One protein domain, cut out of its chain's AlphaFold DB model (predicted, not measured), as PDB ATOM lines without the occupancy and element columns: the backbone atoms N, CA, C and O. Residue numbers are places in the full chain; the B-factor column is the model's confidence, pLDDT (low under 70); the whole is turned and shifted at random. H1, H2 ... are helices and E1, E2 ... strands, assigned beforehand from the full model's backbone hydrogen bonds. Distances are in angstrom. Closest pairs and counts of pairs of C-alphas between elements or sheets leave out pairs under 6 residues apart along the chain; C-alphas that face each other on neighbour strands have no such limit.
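Overview. This is residues 19 to 128 of the 129 residues of the protein "uncharacterized protein LOC103516300" of Diaphorina citri (UniProt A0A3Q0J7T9). A small body with a long helical tail: short H1 sits in the middle of the body, between the small three-stranded sheet E1, E2, E3 and the crossed helices H2 and H3, while the tail, residues 112 to 128, of which 112 to 126 belong to H4, sticks out beyond the sheet. Away from the sheet, residues 70 to 78, of which 70 to 74 belong to H2, stick out as well. The printed part has 110 residues, with four named helices and three named strands in the order H1, E1, E2, H2, H3, E3, H4; the sheet runs E1, E2, E3, all antiparallel, and the class is mostly helix. The whole is loose, with a radius of gyration of the C-alphas of 19.0 A, and spans 70 by 26 by 23 A, much of that length made by the tail.

Along the chain. H1, residues 19 to 24, begins at C-alpha 19 (0.086, 27.360, 109.399). E1 is residues 39 to 42 and E2 residues 45 to 49. H2, residues 52 to 74, is 33.3 A long and ends at C-alpha 74 (-3.192, 53.721, 110.738). H3, residues 86 to 99, is 20.0 A long. E3 is residues 105 to 109. H4, residues 110 to 126, is 24.8 A long and ends at C-alpha 126 (8.095, 0.370, 77.892).

Arrangement. E1 and E2 are a hairpin, antiparallel at 157 degrees, with N 40 and O 47 2.9 A apart, within hydrogen-bond range. E2 and E3 are antiparallel at 144 degrees, with N 108 and O 46 2.7 A apart, also within range. H1 only grazes the sheet, with residues 19 to 22, and H2 only grazes it, with residues 52 to 59. H2 touches H1 with residues 58 to 62 alone; the closest C-alphas, of Leu 23 and Arg 62, are 5.4 A apart, at a shallow tilt of 32 degrees, only just short of steep, the same way. H1 and H3 only just touch, with 3 pairs of C-alphas within 8 A, the closest those of Ala 20 and Leu 98 at 6.5 A, at a steep tilt of 45 degrees, opposite ways. H2 touches H3 with residues 61 to 68 alone, the closest C-alphas those of Ile 68 and Asp 87 at 6.7 A, at a steep tilt of 55 degrees, opposite ways. H3 is not on the sheet; H4 touches no helix. In H1, H2, H3 and H4 every O i to N i+4 pair is within hydrogen-bond range.

Size, cuts and confidence. The C-alphas farthest apart, of Ser 83 and Lys 128, are 70.1 A apart. The printed part has no cut. The links H1 to E1 and H2 to H3 are long. The mean pLDDT of the printed part is 76.7; residues 27 to 44, 101, 103 and 109 to 128 are under 70.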
ATOM      1  N   ALA A  19       1.008  26.288 109.048       86.00
ATOM      2  CA  ALA A  19       0.086  27.360 109.399       86.00
ATOM      3  C   ALA A  19       0.767  28.740 109.419       86.00
ATOM      4  O   ALA A  19       0.167  29.712 108.969       86.00
ATOM      5  N   ALA A  20       2.029  28.830 109.859       88.06
ATOM      6  CA  ALA A  20       2.788  30.083 109.832       88.06
ATOM      7  C   ALA A  20       2.990  30.565 108.395       88.06
ATOM      8  O   ALA A  20       2.755  31.730 108.076       88.06
ATOM      9  N   VAL A  21       3.358  29.641 107.501       85.75
ATOM     10  CA  VAL A  21       3.513  29.950 106.079       85.75
ATOM     11  C   VAL A  21       2.192  30.464 105.514       85.75
ATOM     12  O   VAL A  21       2.200  31.500 104.853       85.75
ATOM     13  N   ILE A  22       1.073  29.790 105.809       84.12
ATOM     14  CA  ILE A  22      -0.276  30.149 105.340       84.12
ATOM     15  C   ILE A  22      -0.722  31.530 105.832       84.12
ATOM     16  O   ILE A  22      -1.231  32.327 105.041       84.12
ATOM     17  N   LEU A  23      -0.520  31.834 107.114       87.44
ATOM     18  CA  LEU A  23      -0.963  33.096 107.704       87.44
ATOM     19  C   LEU A  23      -0.145  34.294 107.206       87.44
ATOM     20  O   LEU A  23      -0.731  35.318 106.871       87.44
ATOM     21  N   PHE A  24       1.182  34.161 107.106       86.88
ATOM     22  CA  PHE A  24       2.070  35.318 106.922       86.88
ATOM     23  C   PHE A  24       2.614  35.514 105.506       86.88
ATOM     24  O   PHE A  24       3.265  36.517 105.236       86.88
ATOM     25  N   SER A  25       2.372  34.597 104.566       82.56
ATOM     26  CA  SER A  25       2.825  34.836 103.191       82.56
ATOM     27  C   SER A  25       1.880  35.722 102.389       82.56
ATOM     28  O   SER A  25       0.668  35.657 102.559       82.56
ATOM     29  N   HIS A  26       2.400  36.398 101.372       73.25
ATOM     30  CA  HIS A  26       1.596  37.010 100.310       73.25
ATOM     31  C   HIS A  26       1.037  35.964  99.317       73.25
ATOM     32  O   HIS A  26       1.528  34.831  99.261       73.25
ATOM     33  N   ASP A  27       0.022  36.356  98.540       66.50
ATOM     34  CA  ASP A  27      -0.535  35.616  97.389       66.50
ATOM     35  C   ASP A  27      -1.091  34.209  97.680       66.50
ATOM     36  O   ASP A  27      -0.822  33.251  96.946       66.50
ATOM     37  N   PHE A  28      -1.868  34.047  98.751       66.62
ATOM     38  CA  PHE A  28      -2.583  32.794  98.986       66.62
ATOM     39  C   PHE A  28      -3.921  32.770  98.258       66.62
ATOM     40  O   PHE A  28      -4.767  33.636  98.459       66.62
ATOM     41  N   HIS A  29      -4.121  31.729  97.454       64.75
ATOM     42  CA  HIS A  29      -5.417  31.408  96.881       64.75
ATOM     43  C   HIS A  29      -5.955  30.171  97.595       64.75
ATOM     44  O   HIS A  29      -5.295  29.125  97.633       64.75
ATOM     45  N   ILE A  30      -7.158  30.277  98.148       62.50
ATOM     46  CA  ILE A  30      -7.906  29.131  98.655       62.50
ATOM     47  C   ILE A  30      -8.770  28.648  97.490       62.50
ATOM     48  O   ILE A  30      -9.748  29.306  97.140       62.50
ATOM     49  N   PRO A  31      -8.386  27.564  96.785       55.88
ATOM     50  CA  PRO A  31      -9.171  27.068  95.668       55.88
ATOM     51  C   PRO A  31     -10.545  26.628  96.168       55.88
ATOM     52  O   PRO A  31     -10.704  25.575  96.787       55.88
ATOM     53  N   VAL A  32     -11.546  27.451  95.866       48.41
ATOM     54  CA  VAL A  32     -12.953  27.158  96.101       48.41
ATOM     55  C   VAL A  32     -13.291  25.835  95.410       48.41
ATOM     56  O   VAL A  32     -13.258  25.718  94.185       48.41
ATOM     57  N   ARG A  33     -13.581  24.819  96.229       50.97
ATOM     58  CA  ARG A  33     -14.389  23.637  95.899       50.97
ATOM     59  C   ARG A  33     -14.123  23.005  94.525       50.97
ATOM     60  O   ARG A  33     -14.997  22.964  93.663       50.97
ATOM     61  N   LYS A  34     -12.960  22.377  94.345       47.91
ATOM     62  CA  LYS A  34     -12.818  21.300  93.347       47.91
ATOM     63  C   LYS A  34     -12.439  19.992  94.040       47.91
ATOM     64  O   LYS A  34     -11.276  19.754  94.337       47.91
ATOM     65  N   GLN A  35     -13.466  19.174  94.289       45.88
ATOM     66  CA  GLN A  35     -13.418  17.742  94.627       45.88
ATOM     67  C   GLN A  35     -12.441  17.339  95.755       45.88
ATOM     68  O   GLN A  35     -11.265  17.064  95.516       45.88
ATOM     69  N   ASN A  36     -12.963  17.198  96.980       49.56
ATOM     70  CA  ASN A  36     -12.355  16.430  98.083       49.56
ATOM     71  C   ASN A  36     -10.903  16.772  98.473       49.56
ATOM     72  O   ASN A  36     -10.156  15.910  98.948       49.56
ATOM     73  N   LYS A  37     -10.475  18.025  98.312       55.19
ATOM     74  CA  LYS A  37      -9.147  18.468  98.753       55.19
ATOM     75  C   LYS A  37      -9.268  19.758  99.547       55.19
ATOM     76  O   LYS A  37      -9.237  20.839  98.970       55.19
ATOM     77  N   PHE A  38      -9.379  19.627 100.869       62.91
ATOM     78  CA  PHE A  38      -9.158  20.727 101.809       62.91
ATOM     79  C   PHE A  38      -7.724  21.198 101.602       62.91
ATOM     80  O   PHE A  38      -6.789  20.562 102.085       62.91
ATOM     81  N   SER A  39      -7.521  22.197 100.750       62.56
ATOM     82  CA  SER A  39      -6.181  22.584 100.347       62.56
ATOM     83  C   SER A  39      -6.040  24.073 100.152       62.56
ATOM     84  O   SER A  39      -6.977  24.746  99.740       62.56
ATOM     85  N   VAL A  40      -4.850  24.558 100.473       62.72
ATOM     86  CA  VAL A  40      -4.465  25.959 100.385       62.72
ATOM     87  C   VAL A  40      -3.252  26.028  99.464       62.72
ATOM     88  O   VAL A  40      -2.346  25.202  99.579       62.72
ATOM     89  N   THR A  41      -3.237  26.963  98.515       61.16
ATOM     90  CA  THR A  41      -2.182  27.032  97.494       61.16
ATOM     91  C   THR A  41      -1.472  28.374  97.497       61.16
ATOM     92  O   THR A  41      -2.118  29.418  97.467       61.16
ATOM     93  N   LYS A  42      -0.137  28.332  97.479       68.50
ATOM     94  CA  LYS A  42       0.733  29.490  97.243       68.50
ATOM     95  C   LYS A  42       1.761  29.117  96.193       68.50
ATOM     96  O   LYS A  42       2.706  28.389  96.497       68.50
ATOM     97  N   ARG A  43       1.614  29.645  94.977       69.44
ATOM     98  CA  ARG A  43       2.520  29.384  93.841       69.44
ATOM     99  C   ARG A  43       2.839  27.880  93.709       69.44
ATOM    100  O   ARG A  43       1.967  27.111  93.317       69.44
ATOM    101  N   ALA A  44       4.057  27.458  94.060       66.38
ATOM    102  CA  ALA A  44       4.513  26.067  93.984       66.38
ATOM    103  C   ALA A  44       4.022  25.166  95.140       66.38
ATOM    104  O   ALA A  44       3.981  23.942  94.999       66.38
ATOM    105  N   TYR A  45       3.612  25.741  96.272       71.88
ATOM    106  CA  TYR A  45       3.249  24.997  97.476       71.88
ATOM    107  C   TYR A  45       1.755  24.699  97.528       71.88
ATOM    108  O   TYR A  45       0.915  25.585  97.354       71.88
ATOM    109  N   HIS A  46       1.431  23.442  97.821       76.25
ATOM    110  CA  HIS A  46       0.070  23.001  98.090       76.25
ATOM    111  C   HIS A  46       0.023  22.438  99.501       76.25
ATOM    112  O   HIS A  46       0.760  21.517  99.824       76.25
ATOM    113  N   PHE A  47      -0.857  22.960 100.336       79.12
ATOM    114  CA  PHE A  47      -1.073  22.483 101.693       79.12
ATOM    115  C   PHE A  47      -2.371  21.697 101.727       79.12
ATOM    116  O   PHE A  47      -3.354  22.135 101.142       79.12
ATOM    117  N   ARG A  48      -2.401  20.551 102.402       80.94
ATOM    118  CA  ARG A  48      -3.618  19.796 102.695       80.94
ATOM    119  C   ARG A  48      -4.026  20.043 104.130       80.94
ATOM    120  O   ARG A  48      -3.294  19.662 105.028       80.94
ATOM    121  N   CYS A  49      -5.187  20.629 104.339       80.50
ATOM    122  CA  CYS A  49      -5.744  20.851 105.664       80.50
ATOM    123  C   CYS A  49      -6.465  19.599 106.176       80.50
ATOM    124  O   CYS A  49      -6.951  18.781 105.386       80.50
ATOM    125  N   ALA A  50      -6.577  19.484 107.498       80.81
ATOM    126  CA  ALA A  50      -7.320  18.405 108.148       80.81
ATOM    127  C   ALA A  50      -8.823  18.405 107.802       80.81
ATOM    128  O   ALA A  50      -9.439  17.343 107.731       80.81
ATOM    129  N   SER A  51      -9.418  19.579 107.566       82.06
ATOM    130  CA  SER A  51     -10.849  19.733 107.275       82.06
ATOM    131  C   SER A  51     -11.152  21.004 106.474       82.06
ATOM    132  O   SER A  51     -10.318  21.906 106.388       82.06
ATOM    133  N   GLU A  52     -12.364  21.098 105.912       80.06
ATOM    134  CA  GLU A  52     -12.878  22.328 105.277       80.06
ATOM    135  C   GLU A  52     -12.960  23.472 106.284       80.06
ATOM    136  O   GLU A  52     -12.524  24.582 105.997       80.06
ATOM    137  N   ASN A  53     -13.429  23.175 107.499       83.94
ATOM    138  CA  ASN A  53     -13.507  24.152 108.579       83.94
ATOM    139  C   ASN A  53     -12.134  24.740 108.907       83.94
ATOM    140  O   ASN A  53     -12.047  25.929 109.187       83.94
ATOM    141  N   MET A  54     -11.063  23.944 108.826       85.88
ATOM    142  CA  MET A  54      -9.704  24.445 109.024       85.88
ATOM    143  C   MET A  54      -9.284  25.408 107.907       85.88
ATOM    144  O   MET A  54      -8.689  26.439 108.191       85.88
ATOM    145  N   VAL A  55      -9.636  25.123 106.648       82.38
ATOM    146  CA  VAL A  55      -9.369  26.039 105.524       82.38
ATOM    147  C   VAL A  55     -10.083  27.376 105.740       82.38
ATOM    148  O   VAL A  55      -9.447  28.425 105.682       82.38
ATOM    149  N   LEU A  56     -11.383  27.333 106.047       83.81
ATOM    150  CA  LEU A  56     -12.200  28.526 106.296       83.81
ATOM    151  C   LEU A  56     -11.733  29.297 107.536       83.81
ATOM    152  O   LEU A  56     -11.763  30.526 107.563       83.81
ATOM    153  N   PHE A  57     -11.299  28.583 108.574       88.62
ATOM    154  CA  PHE A  57     -10.735  29.183 109.776       88.62
ATOM    155  C   PHE A  57      -9.439  29.934 109.463       88.62
ATOM    156  O   PHE A  57      -9.315  31.094 109.844       88.62
ATOM    157  N   LEU A  58      -8.510  29.311 108.731       87.56
ATOM    158  CA  LEU A  58      -7.249  29.936 108.323       87.56
ATOM    159  C   LEU A  58      -7.480  31.166 107.439       87.56
ATOM    160  O   LEU A  58      -6.797  32.172 107.614       87.56
ATOM    161  N   GLU A  59      -8.462  31.108 106.536       85.81
ATOM    162  CA  GLU A  59      -8.880  32.243 105.708       85.81
ATOM    163  C   GLU A  59      -9.336  33.429 106.558       85.81
ATOM    164  O   GLU A  59      -8.783  34.523 106.466       85.81
ATOM    165  N   ARG A  60     -10.318  33.195 107.435       89.25
ATOM    166  CA  ARG A  60     -10.887  34.241 108.291       89.25
ATOM    167  C   ARG A  60      -9.852  34.802 109.254       89.25
ATOM    168  O   ARG A  60      -9.796  36.013 109.444       89.25
ATOM    169  N   LEU A  61      -9.035  33.932 109.847       92.12
ATOM    170  CA  LEU A  61      -7.974  34.331 110.763       92.12
ATOM    171  C   LEU A  61      -6.970  35.242 110.057       92.12
ATOM    172  O   LEU A  61      -6.623  36.291 110.587       92.12
ATOM    173  N   ARG A  62      -6.556  34.885 108.838       89.94
ATOM    174  CA  ARG A  62      -5.656  35.700 108.021       89.94
ATOM    175  C   ARG A  62      -6.243  37.080 107.714       89.94
ATOM    176  O   ARG A  62      -5.539  38.068 107.902       89.94
ATOM    177  N   CYS A  63      -7.503  37.161 107.279       89.56
ATOM    178  CA  CYS A  63      -8.154  38.449 107.012       89.56
ATOM    179  C   CYS A  63      -8.185  39.328 108.266       89.56
ATOM    180  O   CYS A  63      -7.764  40.478 108.219       89.56
ATOM    181  N   ARG A  64      -8.581  38.763 109.413       94.19
ATOM    182  CA  ARG A  64      -8.623  39.508 110.676       94.19
ATOM    183  C   ARG A  64      -7.248  39.963 111.151       94.19
ATOM    184  O   ARG A  64      -7.116  41.079 111.631       94.19
ATOM    185  N   LEU A  65      -6.215  39.134 110.998       93.25
ATOM    186  CA  LEU A  65      -4.844  39.544 111.311       93.25
ATOM    187  C   LEU A  65      -4.393  40.713 110.431       93.25
ATOM    188  O   LEU A  65      -3.711  41.606 110.921       93.25
ATOM    189  N   HIS A  66      -4.785  40.724 109.156       91.31
ATOM    190  CA  HIS A  66      -4.478  41.831 108.258       91.31
ATOM    191  C   HIS A  66      -5.175  43.125 108.688       91.31
ATOM    192  O   HIS A  66      -4.503  44.140 108.831       91.31
ATOM    193  N   GLU A  67      -6.473  43.061 109.000       92.81
ATOM    194  CA  GLU A  67      -7.243  44.201 109.521       92.81
ATOM    195  C   GLU A  67      -6.620  44.779 110.804       92.81
ATOM    196  O   GLU A  67      -6.524  45.995 110.950       92.81
ATOM    197  N   ILE A  68      -6.154  43.919 111.718       93.75
ATOM    198  CA  ILE A  68      -5.473  44.345 112.952       93.75
ATOM    199  C   ILE A  68      -4.151  45.051 112.631       93.75
ATOM    200  O   ILE A  68      -3.836  46.075 113.231       93.75
ATOM    201  N   ILE A  69      -3.360  44.518 111.695       91.62
ATOM    202  CA  ILE A  69      -2.096  45.144 111.286       91.62
ATOM    203  C   ILE A  69      -2.366  46.523 110.676       91.62
ATOM    204  O   ILE A  69      -1.724  47.495 111.069       91.62
ATOM    205  N   GLU A  70      -3.332  46.625 109.763       92.25
ATOM    206  CA  GLU A  70      -3.707  47.893 109.138       92.25
ATOM    207  C   GLU A  70      -4.207  48.907 110.168       92.25
ATOM    208  O   GLU A  70      -3.739  50.044 110.180       92.25
ATOM    209  N   SER A  71      -5.096  48.503 111.080       92.44
ATOM    210  CA  SER A  71      -5.628  49.399 112.110       92.44
ATOM    211  C   SER A  71      -4.541  49.879 113.075       92.44
ATOM    212  O   SER A  71      -4.540  51.047 113.462       92.44
ATOM    213  N   THR A  72      -3.587  49.013 113.422       92.12
ATOM    214  CA  THR A  72      -2.448  49.352 114.288       92.12
ATOM    215  C   THR A  72      -1.523  50.360 113.601       92.12
ATOM    216  O   THR A  72      -1.086  51.325 114.228       92.12
ATOM    217  N   ILE A  73      -1.263  50.177 112.299       92.44
ATOM    218  CA  ILE A  73      -0.456  51.104 111.494       92.44
ATOM    219  C   ILE A  73      -1.151  52.465 111.382       92.44
ATOM    220  O   ILE A  73      -0.532  53.485 111.672       92.44
ATOM    221  N   VAL A  74      -2.428  52.484 110.985       94.00
ATOM    222  CA  VAL A  74      -3.192  53.721 110.738       94.00
ATOM    223  C   VAL A  74      -3.366  54.544 112.012       94.00
ATOM    224  O   VAL A  74      -3.231  55.763 111.980       94.00
ATOM    225  N   ASN A  75      -3.647  53.891 113.140       93.12
ATOM    226  CA  ASN A  75      -3.898  54.584 114.404       93.12
ATOM    227  C   ASN A  75      -2.622  54.874 115.208       93.12
ATOM    228  O   ASN A  75      -2.724  55.450 116.290       93.12
ATOM    229  N   HIS A  76      -1.444  54.454 114.728       89.56
ATOM    230  CA  HIS A  76      -0.182  54.509 115.477       89.56
ATOM    231  C   HIS A  76      -0.313  53.968 116.912       89.56
ATOM    232  O   HIS A  76       0.264  54.508 117.859       89.56
ATOM    233  N   SER A  77      -1.113  52.915 117.086       88.38
ATOM    234  CA  SER A  77      -1.446  52.364 118.395       88.38
ATOM    235  C   SER A  77      -0.561  51.169 118.740       88.38
ATOM    236  O   SER A  77       0.050  50.537 117.879       88.38
ATOM    237  N   TYR A  78      -0.481  50.850 120.031       88.06
ATOM    238  CA  TYR A  78       0.098  49.597 120.497       88.06
ATOM    239  C   TYR A  78      -1.017  48.608 120.836       88.06
ATOM    240  O   TYR A  78      -2.112  48.987 121.255       88.06
ATOM    241  N   ILE A  79      -0.714  47.322 120.692       87.81
ATOM    242  CA  ILE A  79      -1.626  46.250 121.083       87.81
ATOM    243  C   ILE A  79      -1.464  46.014 122.585       87.81
ATOM    244  O   ILE A  79      -0.446  45.483 123.034       87.81
ATOM    245  N   ASP A  80      -2.469  46.395 123.372       89.62
ATOM    246  CA  ASP A  80      -2.547  46.023 124.786       89.62
ATOM    247  C   ASP A  80      -3.021  44.576 124.920       89.62
ATOM    248  O   ASP A  80      -4.223  44.323 124.944       89.62
ATOM    249  N   TRP A  81      -2.083  43.641 125.078       89.94
ATOM    250  CA  TRP A  81      -2.329  42.202 125.236       89.94
ATOM    251  C   TRP A  81      -3.113  41.800 126.493       89.94
ATOM    252  O   TRP A  81      -3.572  40.651 126.580       89.94
ATOM    253  N   THR A  82      -3.256  42.696 127.473       91.06
ATOM    254  CA  THR A  82      -3.971  42.417 128.726       91.06
ATOM    255  C   THR A  82      -5.475  42.635 128.595       91.06
ATOM    256  O   THR A  82      -6.253  41.958 129.272       91.06
ATOM    257  N   SER A  83      -5.902  43.487 127.658       90.94
ATOM    258  CA  SER A  83      -7.318  43.743 127.401       90.94
ATOM    259  C   SER A  83      -8.073  42.497 126.910       90.94
ATOM    260  O   SER A  83      -7.526  41.599 126.257       90.94
ATOM    261  N   GLN A  84      -9.372  42.433 127.208       89.88
ATOM    262  CA  GLN A  84     -10.286  41.413 126.675       89.88
ATOM    263  C   GLN A  84     -10.949  41.890 125.374       89.88
ATOM    264  O   GLN A  84     -12.170  41.873 125.240       89.88
ATOM    265  N   SER A  85     -10.143  42.354 124.416       91.38
ATOM    266  CA  SER A  85     -10.634  42.801 123.112       91.38
ATOM    267  C   SER A  85     -10.811  41.639 122.128       91.38
ATOM    268  O   SER A  85     -10.165  40.589 122.228       91.38
ATOM    269  N   THR A  86     -11.678  41.838 121.133       92.00
ATOM    270  CA  THR A  86     -11.842  40.901 120.011       92.00
ATOM    271  C   THR A  86     -10.519  40.682 119.277       92.00
ATOM    272  O   THR A  86     -10.165  39.538 118.997       92.00
ATOM    273  N   ASP A  87      -9.755  41.749 119.044       92.25
ATOM    274  CA  ASP A  87      -8.471  41.689 118.341       92.25
ATOM    275  C   ASP A  87      -7.450  40.858 119.121       92.25
ATOM    276  O   ASP A  87      -6.801  39.972 118.563       92.25
ATOM    277  N   ASN A  88      -7.391  41.024 120.445       93.38
ATOM    278  CA  ASN A  88      -6.556  40.176 121.290       93.38
ATOM    279  C   ASN A  88      -6.960  38.710 121.245       93.38
ATOM    280  O   ASN A  88      -6.093  37.836 121.262       93.38
ATOM    281  N   ASN A  89      -8.256  38.410 121.187       93.56
ATOM    282  CA  ASN A  89      -8.711  37.031 121.053       93.56
ATOM    283  C   ASN A  89      -8.277  36.433 119.706       93.56
ATOM    284  O   ASN A  89      -7.812  35.296 119.674       93.56
ATOM    285  N   VAL A  90      -8.334  37.205 118.615       94.75
ATOM    286  CA  VAL A  90      -7.814  36.795 117.299       94.75
ATOM    287  C   VAL A  90      -6.310  36.513 117.368       94.75
ATOM    288  O   VAL A  90      -5.856  35.459 116.914       94.75
ATOM    289  N   LEU A  91      -5.532  37.405 117.984       94.88
ATOM    290  CA  LEU A  91      -4.087  37.239 118.140       94.88
ATOM    291  C   LEU A  91      -3.735  36.020 119.000       94.88
ATOM    292  O   LEU A  91      -2.859  35.232 118.638       94.88
ATOM    293  N   ARG A  92      -4.451  35.805 120.109       93.81
ATOM    294  CA  ARG A  92      -4.292  34.615 120.959       93.81
ATOM    295  C   ARG A  92      -4.624  33.334 120.197       93.81
ATOM    296  O   ARG A  92      -3.866  32.372 120.309       93.81
ATOM    297  N   CYS A  93      -5.680  33.327 119.383       93.19
ATOM    298  CA  CYS A  93      -6.007  32.202 118.504       93.19
ATOM    299  C   CYS A  93      -4.871  31.901 117.515       93.19
ATOM    300  O   CYS A  93      -4.502  30.739 117.348       93.19
ATOM    301  N   ALA A  94      -4.270  32.925 116.899       93.25
ATOM    302  CA  ALA A  94      -3.119  32.743 116.015       93.25
ATOM    303  C   ALA A  94      -1.913  32.153 116.763       93.25
ATOM    304  O   ALA A  94      -1.313  31.185 116.302       93.25
ATOM    305  N   VAL A  95      -1.594  32.665 117.954       93.19
ATOM    306  CA  VAL A  95      -0.505  32.130 118.787       93.19
ATOM    307  C   VAL A  95      -0.766  30.675 119.183       93.19
ATOM    308  O   VAL A  95       0.137  29.846 119.094       93.19
ATOM    309  N   GLN A  96      -1.989  30.337 119.595       91.94
ATOM    310  CA  GLN A  96      -2.361  28.964 119.948       91.94
ATOM    311  C   GLN A  96      -2.236  28.013 118.756       91.94
ATOM    312  O   GLN A  96      -1.695  26.919 118.906       91.94
ATOM    313  N   LEU A  97      -2.678  28.442 117.572       90.69
ATOM    314  CA  LEU A  97      -2.542  27.668 116.342       90.69
ATOM    315  C   LEU A  97      -1.072  27.361 116.027       90.69
ATOM    316  O   LEU A  97      -0.741  26.228 115.700       90.69
ATOM    317  N   LEU A  98      -0.193  28.358 116.161       89.69
ATOM    318  CA  LEU A  98       1.237  28.226 115.872       89.69
ATOM    319  C   LEU A  98       1.998  27.414 116.928       89.69
ATOM    320  O   LEU A  98       3.029  26.825 116.619       89.69
ATOM    321  N   ARG A  99       1.495  27.379 118.166       89.12
ATOM    322  CA  ARG A  99       2.031  26.536 119.247       89.12
ATOM    323  C   ARG A  99       1.582  25.082 119.153       89.12
ATOM    324  O   ARG A  99       2.145  24.239 119.849       89.12
ATOM    325  N   ASN A 100       0.565  24.783 118.346       81.75
ATOM    326  CA  ASN A 100       0.095  23.419 118.185       81.75
ATOM    327  C   ASN A 100       1.183  22.577 117.504       81.75
ATOM    328  O   ASN A 100       1.576  22.850 116.373       81.75
ATOM    329  N   GLN A 101       1.671  21.555 118.211       66.94
ATOM    330  CA  GLN A 101       2.706  20.648 117.705       66.94
ATOM    331  C   GLN A 101       2.191  19.758 116.568       66.94
ATOM    332  O   GLN A 101       2.982  19.246 115.778       66.94
ATOM    333  N   ASN A 102       0.871  19.583 116.467       75.19
ATOM    334  CA  ASN A 102       0.259  18.858 115.367       75.19
ATOM    335  C   ASN A 102       0.050  19.803 114.188       75.19
ATOM    336  O   ASN A 102      -0.765  20.727 114.259       75.19
ATOM    337  N   ASP A 103       0.765  19.543 113.094       67.06
ATOM    338  CA  ASP A 103       0.636  20.361 111.897       67.06
ATOM    339  C   ASP A 103      -0.770  20.204 111.300       67.06
ATOM    340  O   ASP A 103      -1.183  19.137 110.835       67.06
ATOM    341  N   VAL A 104      -1.533  21.290 111.352       76.88
ATOM    342  CA  VAL A 104      -2.931  21.370 110.904       76.88
ATOM    343  C   VAL A 104      -3.056  21.320 109.387       76.88
ATOM    344  O   VAL A 104      -4.139  21.042 108.850       76.88
ATOM    345  N   CYS A 105      -1.954  21.587 108.685       75.75
ATOM    346  CA  CYS A 105      -1.848  21.384 107.255       75.75
ATOM    347  C   CYS A 105      -0.580  20.597 106.912       75.75
ATOM    348  O   CYS A 105       0.473  20.784 107.494       75.75
ATOM    349  N   GLN A 106      -0.666  19.711 105.928       76.44
ATOM    350  CA  GLN A 106       0.476  18.950 105.432       76.44
ATOM    351  C   GLN A 106       0.912  19.499 104.082       76.44
ATOM    352  O   GLN A 106       0.084  19.672 103.186       76.44
ATOM    353  N   VAL A 107       2.208  19.733 103.897       71.19
ATOM    354  CA  VAL A 107       2.738  20.141 102.593       71.19
ATOM    355  C   VAL A 107       2.637  18.967 101.617       71.19
ATOM    356  O   VAL A 107       3.237  17.913 101.807       71.19
ATOM    357  N   ILE A 108       1.869  19.145 100.547       70.81
ATOM    358  CA  ILE A 108       1.875  18.278  99.375       70.81
ATOM    359  C   ILE A 108       2.847  18.890  98.371       70.81
ATOM    360  O   ILE A 108       2.516  19.843  97.666       70.81
ATOM    361  N   ASP A 109       4.029  18.299  98.250       61.53
ATOM    362  CA  ASP A 109       4.940  18.623  97.159       61.53
ATOM    363  C   ASP A 109       4.318  18.195  95.810       61.53
ATOM    364  O   ASP A 109       4.075  17.009  95.535       61.53
ATOM    365  N   VAL A 110       3.983  19.177  94.969       54.81
ATOM    366  CA  VAL A 110       3.374  18.941  93.651       54.81
ATOM    367  C   VAL A 110       4.423  18.662  92.579       54.81
ATOM    368  O   VAL A 110       4.113  17.963  91.606       54.81
ATOM    369  N   GLU A 111       5.674  19.076  92.778       51.69
ATOM    370  CA  GLU A 111       6.759  18.718  91.864       51.69
ATOM    371  C   GLU A 111       7.113  17.236  91.981       51.69
ATOM    372  O   GLU A 111       7.274  16.551  90.961       51.69
ATOM    373  N   PHE A 112       7.098  16.689  93.199       46.31
ATOM    374  CA  PHE A 112       7.312  15.257  93.414       46.31
ATOM    375  C   PHE A 112       6.237  14.398  92.721       46.31
ATOM    376  O   PHE A 112       6.541  13.388  92.076       46.31
ATOM    377  N   LYS A 113       4.965  14.827  92.755       48.44
ATOM    378  CA  LYS A 113       3.861  14.111  92.081       48.44
ATOM    379  C   LYS A 113       3.914  14.201  90.555       48.44
ATOM    380  O   LYS A 113       3.562  13.217  89.897       48.44
ATOM    381  N   LYS A 114       4.355  15.326  89.973       52.50
ATOM    382  CA  LYS A 114       4.574  15.432  88.514       52.50
ATOM    383  C   LYS A 114       5.698  14.495  88.057       52.50
ATOM    384  O   LYS A 114       5.488  13.738  87.107       52.50
ATOM    385  N   LYS A 115       6.823  14.447  88.786       51.94
ATOM    386  CA  LYS A 115       7.931  13.509  88.515       51.94
ATOM    387  C   LYS A 115       7.490  12.040  88.602       51.94
ATOM    388  O   LYS A 115       7.847  11.247  87.735       51.94
ATOM    389  N   GLN A 116       6.657  11.667  89.578       51.84
ATOM    390  CA  GLN A 116       6.148  10.290  89.677       51.84
ATOM    391  C   GLN A 116       5.133   9.912  88.586       51.84
ATOM    392  O   GLN A 116       5.134   8.771  88.118       51.84
ATOM    393  N   LYS A 117       4.271  10.844  88.155       52.12
ATOM    394  CA  LYS A 117       3.345  10.599  87.038       52.12
ATOM    395  C   LYS A 117       4.084  10.414  85.712       52.12
ATOM    396  O   LYS A 117       3.716   9.508  84.970       52.12
ATOM    397  N   GLY A 118       5.127  11.207  85.453       56.16
ATOM    398  CA  GLY A 118       5.998  11.036  84.284       56.16
ATOM    399  C   GLY A 118       6.643   9.650  84.249       56.16
ATOM    400  O   GLY A 118       6.463   8.918  83.280       56.16
ATOM    401  N   LYS A 119       7.255   9.224  85.365       56.34
ATOM    402  CA  LYS A 119       7.877   7.894  85.491       56.34
ATOM    403  C   LYS A 119       6.891   6.734  85.286       56.34
ATOM    404  O   LYS A 119       7.204   5.782  84.580       56.34
ATOM    405  N   LYS A 120       5.670   6.813  85.838       60.12
ATOM    406  CA  LYS A 120       4.629   5.783  85.624       60.12
ATOM    407  C   LYS A 120       4.132   5.720  84.174       60.12
ATOM    408  O   LYS A 120       3.753   4.645  83.712       60.12
ATOM    409  N   LEU A 121       4.101   6.853  83.469       57.38
ATOM    410  CA  LEU A 121       3.699   6.906  82.062       57.38
ATOM    411  C   LEU A 121       4.784   6.326  81.143       57.38
ATOM    412  O   LEU A 121       4.458   5.642  80.177       57.38
ATOM    413  N   GLU A 122       6.056   6.576  81.455       58.12
ATOM    414  CA  GLU A 122       7.200   6.008  80.733       58.12
ATOM    415  C   GLU A 122       7.322   4.496  80.942       58.12
ATOM    416  O   GLU A 122       7.523   3.774  79.968       58.12
ATOM    417  N   GLN A 123       7.101   4.003  82.165       61.31
ATOM    418  CA  GLN A 123       7.072   2.564  82.456       61.31
ATOM    419  C   GLN A 123       5.981   1.853  81.635       61.31
ATOM    420  O   GLN A 123       6.270   0.923  80.892       61.31
ATOM    421  N   LYS A 124       4.746   2.384  81.629       63.66
ATOM    422  CA  LYS A 124       3.635   1.838  80.823       63.66
ATOM    423  C   LYS A 124       3.873   1.862  79.309       63.66
ATOM    424  O   LYS A 124       3.215   1.115  78.590       63.66
ATOM    425  N   LYS A 125       4.732   2.756  78.808       66.62
ATOM    426  CA  LYS A 125       5.125   2.791  77.389       66.62
ATOM    427  C   LYS A 125       6.212   1.764  77.066       66.62
ATOM    428  O   LYS A 125       6.253   1.303  75.932       66.62
ATOM    429  N   ARG A 126       7.073   1.420  78.032       59.94
ATOM    430  CA  ARG A 126       8.095   0.370  77.892       59.94
ATOM    431  C   ARG A 126       7.488  -1.027  77.978       59.94
ATOM    432  O   ARG A 126       7.822  -1.848  77.146       59.94
ATOM    433  N   ASP A 127       6.521  -1.239  78.868       61.84
ATOM    434  CA  ASP A 127       5.850  -2.540  79.049       61.84
ATOM    435  C   ASP A 127       4.868  -2.903  77.905       61.84
ATOM    436  O   ASP A 127       4.220  -3.944  77.940       61.84
ATOM    437  N   LYS A 128       4.701  -2.018  76.910       62.50
ATOM    438  CA  LYS A 128       3.853  -2.209  75.715       62.50
ATOM    439  C   LYS A 128       4.655  -2.387  74.413       62.50
ATOM    440  O   LYS A 128       4.044  -2.401  73.344       62.50
TER     441      LYS A 128